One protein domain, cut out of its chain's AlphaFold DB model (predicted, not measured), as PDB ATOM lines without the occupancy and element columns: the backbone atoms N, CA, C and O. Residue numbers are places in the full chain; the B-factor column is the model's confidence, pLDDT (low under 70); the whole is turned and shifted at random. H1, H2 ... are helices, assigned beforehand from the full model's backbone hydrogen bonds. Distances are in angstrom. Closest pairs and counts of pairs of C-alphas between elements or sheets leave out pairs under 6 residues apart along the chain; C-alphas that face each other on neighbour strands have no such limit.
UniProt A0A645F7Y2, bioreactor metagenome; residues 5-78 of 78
ATOM      1  N   ILE A   5      -4.968  -2.346  22.223       66.44
ATOM      2  CA  ILE A   5      -5.024  -3.322  21.128       66.44
ATOM      3  C   ILE A   5      -3.739  -4.149  21.056       66.44
ATOM      4  O   ILE A   5      -3.828  -5.369  20.961       66.44
ATOM      5  N   GLY A   6      -2.555  -3.533  21.170       70.75
ATOM      6  CA  GLY A   6      -1.284  -4.259  21.125       70.75
ATOM      7  C   GLY A   6      -1.164  -5.309  22.230       70.75
ATOM      8  O   GLY A   6      -0.734  -6.434  21.976       70.75
ATOM      9  N   LYS A   7      -1.636  -4.991  23.443       74.25
ATOM     10  CA  LYS A   7      -1.675  -5.952  24.561       74.25
ATOM     11  C   LYS A   7      -2.666  -7.098  24.334       74.25
ATOM     12  O   LYS A   7      -2.368  -8.233  24.691       74.25
ATOM     13  N   LEU A   8      -3.831  -6.812  23.754       69.12
ATOM     14  CA  LEU A   8      -4.878  -7.805  23.487       69.12
ATOM     15  C   LEU A   8      -4.483  -8.772  22.361       69.12
ATOM     16  O   LEU A   8      -4.635  -9.982  22.525       69.12
ATOM     17  N   SER A   9      -3.898  -8.268  21.271       68.75
ATOM     18  CA  SER A   9      -3.428  -9.086  20.144       68.75
ATOM     19  C   SER A   9      -2.291 -10.044  20.518       68.75
ATOM     20  O   SER A   9      -2.155 -11.100  19.906       68.75
ATOM     21  N   ALA A  10      -1.487  -9.706  21.534       75.06
ATOM     22  CA  ALA A  10      -0.419 -10.573  22.033       75.06
ATOM     23  C   ALA A  10      -0.937 -11.822  22.773       75.06
ATOM     24  O   ALA A  10      -0.250 -12.840  22.804       75.06
ATOM     25  N   ILE A  11      -2.134 -11.750  23.370       75.06
ATOM     26  CA  ILE A  11      -2.742 -12.847  24.149       75.06
ATOM     27  C   ILE A  11      -3.805 -13.586  23.321       75.06
ATOM     28  O   ILE A  11      -4.000 -14.788  23.491       75.06
ATOM     29  N   TYR A  12      -4.457 -12.894  22.384       66.25
ATOM     30  CA  TYR A  12      -5.510 -13.444  21.535       66.25
ATOM     31  C   TYR A  12      -5.194 -13.180  20.054       66.25
ATOM     32  O   TYR A  12      -5.623 -12.170  19.492       66.25
ATOM     33  N   PRO A  13      -4.471 -14.097  19.387       60.41
ATOM     34  CA  PRO A  13      -3.938 -13.881  18.040       60.41
ATOM     35  C   PRO A  13      -5.004 -13.786  16.930       60.41
ATOM     36  O   PRO A  13      -4.667 -13.428  15.807       60.41
ATOM     37  N   ASN A  14      -6.281 -14.062  17.236       64.69
ATOM     38  CA  ASN A  14      -7.404 -14.047  16.286       64.69
ATOM     39  C   ASN A  14      -8.542 -13.086  16.692       64.69
ATOM     40  O   ASN A  14      -9.714 -13.375  16.449       64.69
ATOM     41  N   ILE A  15      -8.241 -11.952  17.334       63.75
ATOM     42  CA  ILE A  15      -9.256 -10.905  17.545       63.75
ATOM     43  C   ILE A  15      -9.594 -10.278  16.183       63.75
ATOM     44  O   ILE A  15      -8.795  -9.537  15.619       63.75
ATOM     45  N   MET A  16     -10.780 -10.580  15.645       61.59
ATOM     46  CA  MET A  16     -11.214 -10.094  14.325       61.59
ATOM     47  C   MET A  16     -11.848  -8.690  14.353       61.59
ATOM     48  O   MET A  16     -11.851  -8.012  13.329       61.59
ATOM     49  N   LYS A  17     -12.385  -8.238  15.497       55.12
ATOM     50  CA  LYS A  17     -12.995  -6.906  15.656       55.12
ATOM     51  C   LYS A  17     -13.114  -6.529  17.132       55.12
ATOM     52  O   LYS A  17     -13.616  -7.325  17.920       55.12
ATOM     53  N   LEU A  18     -12.708  -5.310  17.489       57.09
ATOM     54  CA  LEU A  18     -13.052  -4.680  18.771       57.09
ATOM     55  C   LEU A  18     -14.242  -3.731  18.569       57.09
ATOM     56  O   LEU A  18     -14.240  -2.591  19.023       57.09
ATOM     57  N   ASP A  19     -15.260  -4.203  17.861       55.06
ATOM     58  CA  ASP A  19     -16.518  -3.483  17.716       55.06
ATOM     59  C   ASP A  19     -17.417  -3.911  18.869       55.06
ATOM     60  O   ASP A  19     -18.420  -4.595  18.685       55.06
ATOM     61  N   TYR A  20     -17.007  -3.598  20.098       55.22
ATOM     62  CA  TYR A  20     -17.960  -3.673  21.191       55.22
ATOM     63  C   TYR A  20     -18.989  -2.580  20.916       55.22
ATOM     64  O   TYR A  20     -18.636  -1.395  20.892       55.22
ATOM     65  N   ASP A  21     -20.237  -2.984  20.690       54.75
ATOM     66  CA  ASP A  21     -21.366  -2.074  20.550       54.75
ATOM     67  C   ASP A  21     -21.624  -1.459  21.934       54.75
ATOM     68  O   ASP A  21     -22.410  -1.942  22.748       54.75
ATOM     69  N   ASN A  22     -20.807  -0.458  22.283       56.53
ATOM     70  CA  ASN A  22     -20.863   0.220  23.569       56.53
ATOM     71  C   ASN A  22     -22.098   1.107  23.540       56.53
ATOM     72  O   ASN A  22     -21.988   2.306  23.275       56.53
ATOM     73  N   LEU A  23     -23.255   0.517  23.848       60.53
ATOM     74  CA  LEU A  23     -24.525   1.227  23.991       60.53
ATOM     75  C   LEU A  23     -24.345   2.466  24.885       60.53
ATOM     76  O   LEU A  23     -24.790   3.548  24.521       60.53
ATOM     77  N   ARG A  24     -23.519   2.354  25.936       59.41
ATOM     78  CA  ARG A  24     -23.087   3.435  26.843       59.41
ATOM     79  C   ARG A  24     -22.430   4.659  26.179       59.41
ATOM     80  O   ARG A  24     -22.494   5.756  26.715       59.41
ATOM     81  N   THR A  25     -21.719   4.497  25.061       60.53
ATOM     82  CA  THR A  25     -20.982   5.591  24.383       60.53
ATOM     83  C   THR A  25     -21.461   5.844  22.958       60.53
ATOM     84  O   THR A  25     -20.793   6.553  22.201       60.53
ATOM     85  N   SER A  26     -22.621   5.298  22.589       60.06
ATOM     86  CA  SER A  26     -23.283   5.610  21.327       60.06
ATOM     87  C   SER A  26     -23.835   7.041  21.375       60.06
ATOM     88  O   SER A  26     -24.979   7.278  21.729       60.06
ATOM     89  N   ARG A  27     -22.942   8.009  21.129       54.16
ATOM     90  CA  ARG A  27     -23.157   9.357  20.567       54.16
ATOM     91  C   ARG A  27     -24.406  10.175  20.943       54.16
ATOM     92  O   ARG A  27     -24.773  11.047  20.167       54.16
ATOM     93  N   GLU A  28     -24.966  10.051  22.139       57.44
ATOM     94  CA  GLU A  28     -25.957  11.021  22.623       57.44
ATOM     95  C   GLU A  28     -25.568  11.562  23.999       57.44
ATOM     96  O   GLU A  28     -25.740  10.922  25.031       57.44
ATOM     97  N   GLN A  29     -25.012  12.778  24.017       56.56
ATOM     98  CA  GLN A  29     -24.952  13.589  25.231       56.56
ATOM     99  C   GLN A  29     -26.353  14.154  25.487       56.56
ATOM    100  O   GLN A  29     -26.622  15.315  25.189       56.56
ATOM    101  N   ASN A  30     -27.260  13.325  26.002       57.53
ATOM    102  CA  ASN A  30     -28.550  13.814  26.468       57.53
ATOM    103  C   ASN A  30     -28.331  14.541  27.799       57.53
ATOM    104  O   ASN A  30     -28.026  13.937  28.827       57.53
ATOM    105  N   THR A  31     -28.426  15.871  27.768       57.78
ATOM    106  CA  THR A  31     -28.476  16.697  28.974       57.78
ATOM    107  C   THR A  31     -29.722  16.297  29.752       57.78
ATOM    108  O   THR A  31     -30.825  16.464  29.235       57.78
ATOM    109  N   PHE A  32     -29.555  15.764  30.965       60.38
ATOM    110  CA  PHE A  32     -30.662  15.452  31.871       60.38
ATOM    111  C   PHE A  32     -31.408  16.762  32.176       60.38
ATOM    112  O   PHE A  32     -30.948  17.593  32.959       60.38
ATOM    113  N   GLY A  33     -32.478  17.024  31.425       56.81
ATOM    114  CA  GLY A  33     -33.218  18.276  31.474       56.81
ATOM    115  C   GLY A  33     -34.122  18.293  32.695       56.81
ATOM    116  O   GLY A  33     -34.895  17.365  32.903       56.81
ATOM    117  N   ALA A  34     -34.042  19.367  33.479       55.53
ATOM    118  CA  ALA A  34     -34.781  19.602  34.720       55.53
ATOM    119  C   ALA A  34     -36.302  19.820  34.531       55.53
ATOM    120  O   ALA A  34     -36.902  20.642  35.220       55.53
ATOM    121  N   ALA A  35     -36.938  19.133  33.583       56.62
ATOM    122  CA  ALA A  35     -38.378  19.209  33.385       56.62
ATOM    123  C   ALA A  35     -39.076  18.164  34.271       56.62
ATOM    124  O   ALA A  35     -38.882  16.961  34.103       56.62
ATOM    125  N   ASN A  36     -39.900  18.645  35.203       60.59
ATOM    126  CA  ASN A  36     -40.832  17.860  36.025       60.59
ATOM    127  C   ASN A  36     -40.191  16.819  36.962       60.59
ATOM    128  O   ASN A  36     -40.801  15.793  37.251       60.59
ATOM    129  N   ILE A  37     -38.982  17.080  37.475       63.34
ATOM    130  CA  ILE A  37     -38.353  16.217  38.496       63.34
ATOM    131  C   ILE A  37     -39.235  16.116  39.752       63.34
ATOM    132  O   ILE A  37     -39.319  15.051  40.350       63.34
ATOM    133  N   GLU A  38     -39.924  17.200  40.119       67.00
ATOM    134  CA  GLU A  38     -40.774  17.264  41.319       67.00
ATOM    135  C   GLU A  38     -42.038  16.390  41.237       67.00
ATOM    136  O   GLU A  38     -42.606  16.049  42.271       67.00
ATOM    137  N   GLU A  39     -42.476  16.003  40.034       72.94
ATOM    138  CA  GLU A  39     -43.679  15.181  39.831       72.94
ATOM    139  C   GLU A  39     -43.367  13.682  39.683       72.94
ATOM    140  O   GLU A  39     -44.283  12.860  39.716       72.94
ATOM    141  N   LYS A  40     -42.090  13.314  39.505       77.69
ATOM    142  CA  LYS A  40     -41.662  11.934  39.235       77.69
ATOM    143  C   LYS A  40     -41.311  11.190  40.517       77.69
ATOM    144  O   LYS A  40     -40.695  11.740  41.430       77.69
ATOM    145  N   LEU A  41     -41.643   9.901  40.563       83.38
ATOM    146  CA  LEU A  41     -41.204   9.034  41.654       83.38
ATOM    147  C   LEU A  41     -39.679   8.826  41.584       83.38
ATOM    148  O   LEU A  41     -39.117   8.767  40.487       83.38
ATOM    149  N   PRO A  42     -38.990   8.625  42.726       85.31
ATOM    150  CA  PRO A  42     -37.549   8.372  42.741       85.31
ATOM    151  C   PRO A  42     -37.122   7.240  41.797       85.31
ATOM    152  O   PRO A  42     -36.154   7.384  41.056       85.31
ATOM    153  N   LEU A  43     -37.882   6.141  41.755       88.06
ATOM    154  CA  LEU A  43     -37.603   5.018  40.858       88.06
ATOM    155  C   LEU A  43     -37.666   5.414  39.373       88.06
ATOM    156  O   LEU A  43     -36.844   4.958  38.583       88.06
ATOM    157  N   GLU A  44     -38.607   6.280  38.993       86.50
ATOM    158  CA  GLU A  44     -38.771   6.749  37.611       86.50
ATOM    159  C   GLU A  44     -37.617   7.662  37.187       86.50
ATOM    160  O   GLU A  44     -37.107   7.535  36.074       86.50
ATOM    161  N   LEU A  45     -37.156   8.533  38.092       87.38
ATOM    162  CA  LEU A  45     -35.988   9.389  37.860       87.38
ATOM    163  C   LEU A  45     -34.728   8.563  37.596       87.38
ATOM    164  O   LEU A  45     -33.932   8.891  36.715       87.38
ATOM    165  N   PHE A  46     -34.548   7.477  38.346       88.12
ATOM    166  CA  PHE A  46     -33.411   6.593  38.150       88.12
ATOM    167  C   PHE A  46     -33.540   5.702  36.910       88.12
ATOM    168  O   PHE A  46     -32.519   5.440  36.279       88.12
ATOM    169  N   ASP A  47     -34.743   5.266  36.523       88.19
ATOM    170  CA  ASP A  47     -34.937   4.510  35.273       88.19
ATOM    171  C   ASP A  47     -34.601   5.374  34.053       88.19
ATOM    172  O   ASP A  47     -33.895   4.941  33.141       88.19
ATOM    173  N   GLU A  48     -35.011   6.643  34.078       85.44
ATOM    174  CA  GLU A  48     -34.656   7.625  33.054       85.44
ATOM    175  C   GLU A  48     -33.147   7.899  33.019       85.44
ATOM    176  O   GLU A  48     -32.543   7.910  31.944       85.44
ATOM    177  N   LEU A  49     -32.507   8.059  34.184       84.62
ATOM    178  CA  LEU A  49     -31.056   8.232  34.280       84.62
ATOM    179  C   LEU A  49     -30.309   7.016  33.729       84.62
ATOM    180  O   LEU A  49     -29.356   7.164  32.960       84.62
ATOM    181  N   TYR A  50     -30.746   5.819  34.115       86.75
ATOM    182  CA  TYR A  50     -30.154   4.567  33.675       86.75
ATOM    183  C   TYR A  50     -30.268   4.416  32.159       86.75
ATOM    184  O   TYR A  50     -29.273   4.101  31.502       86.75
ATOM    185  N   TYR A  51     -31.436   4.724  31.595       85.69
ATOM    186  CA  TYR A  51     -31.653   4.724  30.155       85.69
ATOM    187  C   TYR A  51     -30.753   5.729  29.435       85.69
ATOM    188  O   TYR A  51     -30.084   5.355  28.476       85.69
ATOM    189  N   ILE A  52     -30.668   6.971  29.915       83.12
ATOM    190  CA  ILE A  52     -29.825   8.012  29.307       83.12
ATOM    191  C   ILE A  52     -28.343   7.619  29.311       83.12
ATOM    192  O   ILE A  52     -27.631   7.893  28.349       83.12
ATOM    193  N   GLN A  53     -27.858   6.973  30.374       78.62
ATOM    194  CA  GLN A  53     -26.448   6.592  30.470       78.62
ATOM    195  C   GLN A  53     -26.104   5.305  29.718       78.62
ATOM    196  O   GLN A  53     -24.977   5.162  29.240       78.62
ATOM    197  N   ASN A  54     -27.036   4.355  29.641       83.44
ATOM    198  CA  ASN A  54     -26.751   3.010  29.139       83.44
ATOM    199  C   ASN A  54     -27.416   2.709  27.793       83.44
ATOM    200  O   ASN A  54     -27.088   1.688  27.192       83.44
ATOM    201  N   ASN A  55     -28.317   3.573  27.316       82.19
ATOM    202  CA  ASN A  55     -29.198   3.346  26.166       82.19
ATOM    203  C   ASN A  55     -30.029   2.053  26.280       82.19
ATOM    204  O   ASN A  55     -30.405   1.441  25.280       82.19
ATOM    205  N   ILE A  56     -30.304   1.618  27.512       83.44
ATOM    206  CA  ILE A  56     -31.051   0.401  27.842       83.44
ATOM    207  C   ILE A  56     -31.937   0.711  29.049       83.44
ATOM    208  O   ILE A  56     -31.490   1.378  29.977       83.44
ATOM    209  N   LYS A  57     -33.193   0.251  29.038       86.75
ATOM    210  CA  LYS A  57     -34.101   0.377  30.193       86.75
ATOM    211  C   LYS A  57     -33.714  -0.600  31.297       86.75
ATOM    212  O   LYS A  57     -33.192  -1.669  30.984       86.75
ATOM    213  N   MET A  58     -34.017  -0.277  32.553       91.19
ATOM    214  CA  MET A  58     -33.803  -1.248  33.622       91.19
ATOM    215  C   MET A  58     -34.725  -2.456  33.451       91.19
ATOM    216  O   MET A  58     -35.908  -2.319  33.111       91.19
ATOM    217  N   ASP A  59     -34.180  -3.638  33.712       92.88
ATOM    218  CA  ASP A  59     -34.984  -4.843  33.869       92.88
ATOM    219  C   ASP A  59     -35.659  -4.895  35.255       92.88
ATOM    220  O   ASP A  59     -35.451  -4.045  36.125       92.88
ATOM    221  N   GLU A  60     -36.523  -5.887  35.457       92.81
ATOM    222  CA  GLU A  60     -37.302  -6.011  36.693       92.81
ATOM    223  C   GLU A  60     -36.445  -6.361  37.920       92.81
ATOM    224  O   GLU A  60     -36.782  -5.969  39.038       92.81
ATOM    225  N   GLU A  61     -35.322  -7.063  37.737       93.62
ATOM    226  CA  GLU A  61     -34.410  -7.393  38.835       93.62
ATOM    227  C   GLU A  61     -33.654  -6.144  39.300       93.62
ATOM    228  O   GLU A  61     -33.588  -5.859  40.499       93.62
ATOM    229  N   GLN A  62     -33.179  -5.342  38.347       92.56
ATOM    230  CA  GLN A  62     -32.532  -4.055  38.578       92.56
ATOM    231  C   GLN A  62     -33.474  -3.066  39.267       92.56
ATOM    232  O   GLN A  62     -33.091  -2.451  40.264       92.56
ATOM    233  N   LYS A  63     -34.727  -2.957  38.803       93.19
ATOM    234  CA  LYS A  63     -35.742  -2.113  39.456       93.19
ATOM    235  C   LYS A  63     -36.003  -2.553  40.889       93.19
ATOM    236  O   LYS A  63     -36.048  -1.714  41.781       93.19
ATOM    237  N   LYS A  64     -36.142  -3.860  41.131       93.62
ATOM    238  CA  LYS A  64     -36.386  -4.397  42.476       93.62
ATOM    239  C   LYS A  64     -35.225  -4.108  43.429       93.62
ATOM    240  O   LYS A  64     -35.470  -3.720  44.570       93.62
ATOM    241  N   LEU A  65     -33.986  -4.286  42.969       93.69
ATOM    242  CA  LEU A  65     -32.793  -3.947  43.745       93.69
ATOM    243  C   LEU A  65     -32.783  -2.458  44.101       93.69
ATOM    244  O   LEU A  65     -32.589  -2.094  45.259       93.69
ATOM    245  N   LEU A  66     -33.018  -1.604  43.106       92.38
ATOM    246  CA  LEU A  66     -32.969  -0.163  43.278       92.38
ATOM    247  C   LEU A  66     -34.071   0.350  44.212       92.38
ATOM    248  O   LEU A  66     -33.784   1.192  45.056       92.38
ATOM    249  N   SER A  67     -35.294  -0.178  44.119       91.19
ATOM    250  CA  SER A  67     -36.367   0.150  45.066       91.19
ATOM    251  C   SER A  67     -35.955  -0.138  46.509       91.19
ATOM    252  O   SER A  67     -36.151   0.714  47.369       91.19
ATOM    253  N   GLY A  68     -35.310  -1.282  46.768       92.12
ATOM    254  CA  GLY A  68     -34.809  -1.611  48.105       92.12
ATOM    255  C   GLY A  68     -33.748  -0.627  48.610       92.12
ATOM    256  O   GLY A  68     -33.796  -0.213  49.763       92.12
ATOM    257  N   ILE A  69     -32.830  -0.196  47.737       92.06
ATOM    258  CA  ILE A  69     -31.810   0.812  48.078       92.06
ATOM    259  C   ILE A  69     -32.458   2.174  48.358       92.06
ATOM    260  O   ILE A  69     -32.072   2.860  49.301       92.06
ATOM    261  N   ILE A  70     -33.440   2.576  47.545       89.69
ATOM    262  CA  ILE A  70     -34.172   3.834  47.735       89.69
ATOM    263  C   ILE A  70     -34.873   3.827  49.093       89.69
ATOM    264  O   ILE A  70     -34.744   4.794  49.838       89.69
ATOM    265  N   GLU A  71     -35.569   2.742  49.431       89.00
ATOM    266  CA  GLU A  71     -36.238   2.580  50.724       89.00
ATOM    267  C   GLU A  71     -35.246   2.645  51.893       89.00
ATOM    268  O   GLU A  71     -35.481   3.382  52.849       89.00
ATOM    269  N   GLU A  72     -34.110   1.943  51.802       91.38
ATOM    270  CA  GLU A  72     -33.067   1.951  52.836       91.38
ATOM    271  C   GLU A  72     -32.511   3.360  53.076       91.38
ATOM    272  O   GLU A  72     -32.464   3.833  54.212       91.38
ATOM    273  N   VAL A  73     -32.123   4.064  52.010       87.75
ATOM    274  CA  VAL A  73     -31.560   5.417  52.111       87.75
ATOM    275  C   VAL A  73     -32.593   6.404  52.658       87.75
ATOM    276  O   VAL A  73     -32.245   7.284  53.446       87.75
ATOM    277  N   TRP A  74     -33.861   6.262  52.268       82.06
ATOM    278  CA  TRP A  74     -34.925   7.168  52.696       82.06
ATOM    279  C   TRP A  74     -35.335   6.961  54.158       82.06
ATOM    280  O   TRP A  74     -35.642   7.932  54.847       82.06
ATOM    281  N   GLU A  75     -35.307   5.723  54.656       71.56
ATOM    282  CA  GLU A  75     -35.571   5.425  56.069       71.56
ATOM    283  C   GLU A  75     -34.391   5.803  56.980       71.56
ATOM    284  O   GLU A  75     -34.618   6.256  58.096       71.56
ATOM    285  N   VAL A  76     -33.141   5.720  56.504       62.06
ATOM    286  CA  VAL A  76     -31.959   6.225  57.239       62.06
ATOM    287  C   VAL A  76     -31.930   7.761  57.312       62.06
ATOM    288  O   VAL A  76     -31.275   8.332  58.183       62.06
ATOM    289  N   GLY A  77     -32.639   8.444  56.409       56.00
ATOM    290  CA  GLY A  77     -32.772   9.903  56.389       56.00
ATOM    291  C   GLY A  77     -33.842  10.486  57.324       56.00
ATOM    292  O   GLY A  77     -33.967  11.713  57.372       56.00
ATOM    293  N   LYS A  78     -34.616   9.649  58.028       51.25
ATOM    294  CA  LYS A  78     -35.554  10.051  59.095       51.25
ATOM    295  C   LYS A  78     -34.877  10.073  60.462       51.25
ATOM    296  O   LYS A  78     -35.256  10.961  61.258       51.25
TER     297      LYS A  78
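AT A GLANCE: This is residues 5 to 78 of the 78 residues of a protein of bioreactor metagenome (UniProt A0A645F7Y2). Two helices, H2 and H3, pack obliquely together at one end of the model, and a long loose strap, residues 12 to 41, runs from the small lone helix H1 at the other end, past H2, and folds back into it. The printed part has 74 residues with three named helices, H1, H2, H3 in that order, and no named strand; its class is all helix. It is extended, a rod of 56 by 27 by 21 A, with a radius of gyration of the C-alphas of 18.5 A.

IN THESE COORDINATES: Find C-alpha 5 at (-5.024, -3.322, 21.128), where H1, residues 5 to 11, begins. H2, residues 42 to 54, is 18.2 A long. H3, residues 60 to 76, runs 24.5 A to C-alpha 76 at (-31.959, 6.225, 57.239).

HOW THE PARTS SIT: Look at Leu 43 and Ser 67, the closest C-alphas of H2 and H3, 6.6 A apart. These helices touch, with residues 42 to 47 and 63 to 70 alone, at a steep tilt of 51 degrees, opposite ways. H1 is apart from both. Every O i to N i+4 pair is within hydrogen-bond range in H2 and H3, and 2 of 3 in H1.

THE WHOLE: The C-alphas of Pro 13 and Lys 78 are the farthest apart, 57.1 A. The printed part has no cut; the link H1 to H2 is long, H2 to H3 tight. Look for pLDDT under 70 at residue 5, residues 8 to 9, 12 to 38 and 76 to 78.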